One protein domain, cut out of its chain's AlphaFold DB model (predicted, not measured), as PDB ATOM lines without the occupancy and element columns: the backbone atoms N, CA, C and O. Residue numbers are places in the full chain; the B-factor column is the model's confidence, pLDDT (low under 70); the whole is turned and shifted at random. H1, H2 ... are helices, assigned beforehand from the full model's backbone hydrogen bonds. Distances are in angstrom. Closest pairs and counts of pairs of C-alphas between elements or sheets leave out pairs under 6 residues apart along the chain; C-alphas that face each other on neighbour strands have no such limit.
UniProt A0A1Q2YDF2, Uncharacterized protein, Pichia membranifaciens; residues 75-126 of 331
ATOM      1  N   ALA A  75     249.129 226.283 192.264       80.38
ATOM      2  CA  ALA A  75     247.735 225.903 192.030       80.38
ATOM      3  C   ALA A  75     246.750 226.997 192.447       80.38
ATOM      4  O   ALA A  75     245.799 227.297 191.727       80.38
ATOM      5  N   GLN A  76     247.027 227.651 193.573       82.31
ATOM      6  CA  GLN A  76     246.205 228.745 194.072       82.31
ATOM      7  C   GLN A  76     246.255 229.973 193.158       82.31
ATOM      8  O   GLN A  76     245.222 230.598 192.935       82.31
ATOM      9  N   GLN A  77     247.417 230.304 192.587       87.81
ATOM     10  CA  GLN A  77     247.557 231.432 191.663       87.81
ATOM     11  C   GLN A  77     246.775 231.199 190.371       87.81
ATOM     12  O   GLN A  77     246.042 232.086 189.935       87.81
ATOM     13  N   ILE A  78     246.866 229.996 189.800       87.00
ATOM     14  CA  ILE A  78     246.136 229.631 188.580       87.00
ATOM     15  C   ILE A  78     244.627 229.673 188.831       87.00
ATOM     16  O   ILE A  78     243.893 230.292 188.063       87.00
ATOM     17  N   LEU A  79     244.156 229.074 189.929       88.81
ATOM     18  CA  LEU A  79     242.738 229.114 190.294       88.81
ATOM     19  C   LEU A  79     242.252 230.549 190.526       88.81
ATOM     20  O   LEU A  79     241.188 230.919 190.036       88.81
ATOM     21  N   THR A  80     243.038 231.376 191.222       90.88
ATOM     22  CA  THR A  80     242.696 232.784 191.487       90.88
ATOM     23  C   THR A  80     242.604 233.591 190.198       90.88
ATOM     24  O   THR A  80     241.661 234.357 190.021       90.88
ATOM     25  N   TYR A  81     243.553 233.398 189.282       91.38
ATOM     26  CA  TYR A  81     243.517 234.020 187.964       91.38
ATOM     27  C   TYR A  81     242.256 233.616 187.195       91.38
ATOM     28  O   TYR A  81     241.519 234.483 186.735       91.38
ATOM     29  N   LEU A  82     241.951 232.315 187.136       92.50
ATOM     30  CA  LEU A  82     240.752 231.821 186.458       92.50
ATOM     31  C   LEU A  82     239.469 232.392 187.067       92.50
ATOM     32  O   LEU A  82     238.563 232.746 186.319       92.50
ATOM     33  N   MET A  83     239.390 232.522 188.395       92.12
ATOM     34  CA  MET A  83     238.226 233.101 189.076       92.12
ATOM     35  C   MET A  83     237.986 234.576 188.731       92.12
ATOM     36  O   MET A  83     236.837 235.002 188.750       92.12
ATOM     37  N   ARG A  84     239.039 235.333 188.398       94.44
ATOM     38  CA  ARG A  84     238.941 236.747 187.988       94.44
ATOM     39  C   ARG A  84     238.523 236.936 186.530       94.44
ATOM     40  O   ARG A  84     238.149 238.041 186.166       94.44
ATOM     41  N   LEU A  85     238.615 235.891 185.710       93.50
ATOM     42  CA  LEU A  85     238.147 235.918 184.327       93.50
ATOM     43  C   LEU A  85     236.640 235.683 184.251       93.50
ATOM     44  O   LEU A  85     236.087 234.885 185.026       93.50
ATOM     45  N   ASP A  86     236.025 236.280 183.232       96.88
ATOM     46  CA  ASP A  86     234.657 235.974 182.827       96.88
ATOM     47  C   ASP A  86     234.497 234.481 182.506       96.88
ATOM     48  O   ASP A  86     235.441 233.846 182.018       96.88
ATOM     49  N   PRO A  87     233.307 233.895 182.726       92.12
ATOM     50  CA  PRO A  87     233.066 232.475 182.480       92.12
ATOM     51  C   PRO A  87     233.435 232.028 181.058       92.12
ATOM     52  O   PRO A  87     234.043 230.972 180.886       92.12
ATOM     53  N   GLU A  88     233.137 232.839 180.040       93.94
ATOM     54  CA  GLU A  88     233.474 232.521 178.648       93.94
ATOM     55  C   GLU A  88     234.982 232.542 178.391       93.94
ATOM     56  O   GLU A  88     235.522 231.606 177.797       93.94
ATOM     57  N   GLN A  89     235.691 233.558 178.887       91.94
ATOM     58  CA  GLN A  89     237.145 233.647 178.738       91.94
ATOM     59  C   GLN A  89     237.850 232.538 179.512       91.94
ATOM     60  O   GLN A  89     238.770 231.905 178.995       91.94
ATOM     61  N   ARG A  90     237.378 232.234 180.725       92.19
ATOM     62  CA  ARG A  90     237.845 231.099 181.520       92.19
ATOM     63  C   ARG A  90     237.698 229.798 180.736       92.19
ATOM     64  O   ARG A  90     238.663 229.044 180.626       92.19
ATOM     65  N   ASN A  91     236.534 229.558 180.138       92.19
ATOM     66  CA  ASN A  91     236.286 228.367 179.327       92.19
ATOM     67  C   ASN A  91     237.148 228.340 178.058       92.19
ATOM     68  O   ASN A  91     237.665 227.284 177.692       92.19
ATOM     69  N   ALA A  92     237.377 229.482 177.408       92.88
ATOM     70  CA  ALA A  92     238.277 229.588 176.263       92.88
ATOM     71  C   ALA A  92     239.736 229.271 176.645       92.88
ATOM     72  O   ALA A  92     240.413 228.525 175.941       92.88
ATOM     73  N   VAL A  93     240.214 229.778 177.783       90.69
ATOM     74  CA  VAL A  93     241.567 229.518 178.296       90.69
ATOM     75  C   VAL A  93     241.734 228.048 178.694       90.69
ATOM     76  O   VAL A  93     242.723 227.418 178.323       90.69
ATOM     77  N   ILE A  94     240.750 227.465 179.386       91.00
ATOM     78  CA  ILE A  94     240.767 226.048 179.787       91.00
ATOM     79  C   ILE A  94     240.663 225.123 178.569       91.00
ATOM     80  O   ILE A  94     241.327 224.087 178.507       91.00
ATOM     81  N   SER A  95     239.830 225.468 177.586       90.69
ATOM     82  CA  SER A  95     239.628 224.623 176.409       90.69
ATOM     83  C   SER A  95     240.859 224.594 175.505       90.69
ATOM     84  O   SER A  95     241.239 223.508 175.066       90.69
ATOM     85  N   LYS A  96     241.510 225.746 175.298       91.69
ATOM     86  CA  LYS A  96     242.713 225.896 174.464       91.69
ATOM     87  C   LYS A  96     243.993 225.378 175.128       91.69
ATOM     88  O   LYS A  96     244.988 225.191 174.436       91.69
ATOM     89  N   ASN A  97     243.984 225.129 176.441       90.75
ATOM     90  CA  ASN A  97     245.156 224.665 177.179       90.75
ATOM     91  C   ASN A  97     244.935 223.255 177.783       90.75
ATOM     92  O   ASN A  97     244.374 223.123 178.875       90.75
ATOM     93  N   PRO A  98     245.385 222.176 177.107       84.19
ATOM     94  CA  PRO A  98     245.190 220.807 177.591       84.19
ATOM     95  C   PRO A  98     245.935 220.521 178.902       84.19
ATOM     96  O   PRO A  98     245.442 219.751 179.726       84.19
ATOM     97  N   GLN A  99     247.082 221.168 179.138       84.31
ATOM     98  CA  GLN A  99     247.842 221.025 180.385       84.31
ATOM     99  C   GLN A  99     247.083 221.633 181.565       84.31
ATOM    100  O   GLN A  99     246.977 221.007 182.616       84.31
ATOM    101  N   LEU A 100     246.490 222.814 181.371       88.56
ATOM    102  CA  LEU A 100     245.634 223.450 182.368       88.56
ATOM    103  C   LEU A 100     244.403 222.592 182.668       88.56
ATOM    104  O   LEU A 100     244.026 222.447 183.825       88.56
ATOM    105  N   ARG A 101     243.795 221.981 181.646       89.94
ATOM    106  CA  ARG A 101     242.655 221.078 181.838       89.94
ATOM    107  C   ARG A 101     243.032 219.854 182.674       89.94
ATOM    108  O   ARG A 101     242.322 219.533 183.624       89.94
ATOM    109  N   ALA A 102     244.149 219.203 182.348       84.19
ATOM    110  CA  ALA A 102     244.657 218.073 183.123       84.19
ATOM    111  C   ALA A 102     244.971 218.485 184.571       84.19
ATOM    112  O   ALA A 102     244.593 217.792 185.513       84.19
ATOM    113  N   PHE A 103     245.592 219.649 184.750       89.56
ATOM    114  CA  PHE A 103     245.916 220.207 186.058       89.56
ATOM    115  C   PHE A 103     244.676 220.500 186.914       89.56
ATOM    116  O   PHE A 103     244.607 220.088 188.071       89.56
ATOM    117  N   LEU A 104     243.662 221.157 186.346       90.50
ATOM    118  CA  LEU A 104     242.389 221.401 187.030       90.50
ATOM    119  C   LEU A 104     241.686 220.089 187.390       90.50
ATOM    120  O   LEU A 104     241.130 219.977 188.480       90.50
ATOM    121  N   GLY A 105     241.771 219.078 186.520       87.00
ATOM    122  CA  GLY A 105     241.293 217.727 186.814       87.00
ATOM    123  C   GLY A 105     241.985 217.099 188.028       87.00
ATOM    124  O   GLY A 105     241.313 216.544 188.895       87.00
ATOM    125  N   GLN A 106     243.309 217.238 188.148       86.19
ATOM    126  CA  GLN A 106     244.058 216.750 189.315       86.19
ATOM    127  C   GLN A 106     243.652 217.467 190.609       86.19
ATOM    128  O   GLN A 106     243.451 216.817 191.636       86.19
ATOM    129  N   ILE A 107     243.489 218.794 190.563       86.31
ATOM    130  CA  ILE A 107     243.020 219.582 191.713       86.31
ATOM    131  C   ILE A 107     241.631 219.113 192.152       86.31
ATOM    132  O   ILE A 107     241.384 218.921 193.342       86.31
ATOM    133  N   GLU A 108     240.728 218.917 191.197       86.56
ATOM    134  CA  GLU A 108     239.367 218.462 191.463       86.56
ATOM    135  C   GLU A 108     239.357 217.065 192.104       86.56
ATOM    136  O   GLU A 108     238.651 216.836 193.089       86.56
ATOM    137  N   GLN A 109     240.194 216.140 191.626       83.62
ATOM    138  CA  GLN A 109     240.343 214.823 192.250       83.62
ATOM    139  C   GLN A 109     240.891 214.911 193.681       83.62
ATOM    140  O   GLN A 109     240.345 214.277 194.590       83.62
ATOM    141  N   GLN A 110     241.922 215.729 193.914       83.38
ATOM    142  CA  GLN A 110     242.475 215.934 195.254       83.38
ATOM    143  C   GLN A 110     241.425 216.519 196.210       83.38
ATOM    144  O   GLN A 110     241.289 216.051 197.346       83.38
ATOM    145  N   ARG A 111     240.631 217.488 195.738       85.44
ATOM    146  CA  ARG A 111     239.511 218.071 196.488       85.44
ATOM    147  C   ARG A 111     238.466 217.013 196.838       85.44
ATOM    148  O   ARG A 111     238.047 216.951 197.990       85.44
ATOM    149  N   ARG A 112     238.060 216.161 195.891       81.75
ATOM    150  CA  ARG A 112     237.069 215.094 196.142       81.75
ATOM    151  C   ARG A 112     237.517 214.144 197.244       81.75
ATOM    152  O   ARG A 112     236.740 213.859 198.151       81.75
ATOM    153  N   LEU A 113     238.778 213.720 197.218       83.25
ATOM    154  CA  LEU A 113     239.352 212.872 198.264       83.25
ATOM    155  C   LEU A 113     239.401 213.582 199.622       83.25
ATOM    156  O   LEU A 113     239.149 212.973 200.662       83.25
ATOM    157  N   GLN A 114     239.718 214.876 199.642       83.81
ATOM    158  CA  GLN A 114     239.706 215.662 200.874       83.81
ATOM    159  C   GLN A 114     238.292 215.793 201.454       83.81
ATOM    160  O   GLN A 114     238.106 215.555 202.646       83.81
ATOM    161  N   ILE A 115     237.301 216.113 200.617       80.81
ATOM    162  CA  ILE A 115     235.893 216.204 201.024       80.81
ATOM    163  C   ILE A 115     235.414 214.857 201.560       80.81
ATOM    164  O   ILE A 115     234.783 214.814 202.608       80.81
ATOM    165  N   GLN A 116     235.755 213.755 200.891       79.38
ATOM    166  CA  GLN A 116     235.381 212.412 201.327       79.38
ATOM    167  C   GLN A 116     235.951 212.072 202.711       79.38
ATOM    168  O   GLN A 116     235.223 211.571 203.568       79.38
ATOM    169  N   ARG A 117     237.226 212.402 202.965       78.56
ATOM    170  CA  ARG A 117     237.839 212.235 204.293       78.56
ATOM    171  C   ARG A 117     237.129 213.065 205.361       78.56
ATOM    172  O   ARG A 117     236.886 212.564 206.456       78.56
ATOM    173  N   LEU A 118     236.763 214.305 205.041       81.31
ATOM    174  CA  LEU A 118     236.051 215.180 205.971       81.31
ATOM    175  C   LEU A 118     234.628 214.678 206.260       81.31
ATOM    176  O   LEU A 118     234.198 214.682 207.411       81.31
ATOM    177  N   GLN A 119     233.914 214.198 205.238       78.69
ATOM    178  CA  GLN A 119     232.565 213.647 205.390       78.69
ATOM    179  C   GLN A 119     232.564 212.410 206.298       78.69
ATOM    180  O   GLN A 119     231.714 212.295 207.178       78.69
ATOM    181  N   HIS A 120     233.553 211.525 206.141       73.88
ATOM    182  CA  HIS A 120     233.697 210.352 207.003       73.88
ATOM    183  C   HIS A 120     233.984 210.740 208.462       73.88
ATOM    184  O   HIS A 120     233.433 210.146 209.387       73.88
ATOM    185  N   GLN A 121     234.797 211.779 208.680       75.12
ATOM    186  CA  GLN A 121     235.078 212.279 210.025       75.12
ATOM    187  C   GLN A 121     233.826 212.859 210.697       75.12
ATOM    188  O   GLN A 121     233.610 212.633 211.888       75.12
ATOM    189  N   GLN A 122     232.975 213.564 209.945       73.94
ATOM    190  CA  GLN A 122     231.758 214.148 210.510       73.94
ATOM    191  C   GLN A 122     230.740 213.076 210.931       73.94
ATOM    192  O   GLN A 122     230.041 213.248 211.927       73.94
ATOM    193  N   GLN A 123     230.694 211.942 210.225       67.56
ATOM    194  CA  GLN A 123     229.762 210.861 210.543       67.56
ATOM    195  C   GLN A 123     230.157 210.079 211.811       67.56
ATOM    196  O   GLN A 123     229.278 209.656 212.558       67.56
ATOM    197  N   GLN A 124     231.455 209.958 212.128       65.06
ATOM    198  CA  GLN A 124     231.888 209.328 213.386       65.06
ATOM    199  C   GLN A 124     231.592 210.176 214.634       65.06
ATOM    200  O   GLN A 124     231.380 209.611 215.705       65.06
ATOM    201  N   GLN A 125     231.519 211.508 214.527       60.84
ATOM    202  CA  GLN A 125     231.229 212.352 215.696       60.84
ATOM    203  C   GLN A 125     229.770 212.278 216.169       60.84
ATOM    204  O   GLN A 125     229.518 212.463 217.359       60.84
ATOM    205  N   GLN A 126     228.809 211.952 215.297       55.47
ATOM    206  CA  GLN A 126     227.410 211.807 215.727       55.47
ATOM    207  C   GLN A 126     227.132 210.518 216.511       55.47
ATOM    208  O   GLN A 126     226.152 210.469 217.249       55.47
TER     209      GLN A 126
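Overview. This is residues 75 to 126 of the 331 residues of an uncharacterized protein of Pichia membranifaciens (UniProt A0A1Q2YDF2). A long helical arm sticks out of a small body: H1, H2 and the first part of H3 make the body, and residues 108 to 126 of H3 are the arm. H2 and H3 meet in a corner, with H1 near both. The printed part has 52 residues, all helix in class, in the order H1, H2, H3; it is only just loose, close to extended, with a radius of gyration of the C-alphas of 14.8 A and spans of 45 by 20 by 17 A.

Arrangement. H1, residues 75 to 84, is close to but not clearly touching H2, residues 87 to 96; the closest C-alphas, of Leu 82 and Arg 90, are 5.8 A apart, at a steep tilt of 47 degrees, opposite ways. H2 and H3, residues 98 to 126, only just touch, only at the corner, with 3 pairs of C-alphas within 8 A; H3 does so with residues 100 to 101 alone. Their closest C-alphas, of Ile 94 and Arg 101, are 5.7 A apart, at a steep tilt of 63 degrees, opposite ways. H1 is close to but not clearly touching H3, about perpendicular at 78 degrees; the closest C-alphas, of Ala 75 and Ile 107, are 7.9 A apart. Every O i to N i+4 pair is within hydrogen-bond range in H1 and H2, and 23 of 25 in H3.

Along the chain. H1 begins at C-alpha 75 (247.735, 225.903, 192.030) and is 14.5 A long; H2 is 14.2 A long. H3 is 43.0 A long and ends at C-alpha 126 (227.410, 211.807, 215.727).

Size, cuts and confidence. The C-alphas farthest apart, of Lys 96 and Gln 126, are 46.2 A apart. The printed part has no cut, and both links are tight. Mean pLDDT of the printed part is 84.9; residues 123 to 126 are under 70.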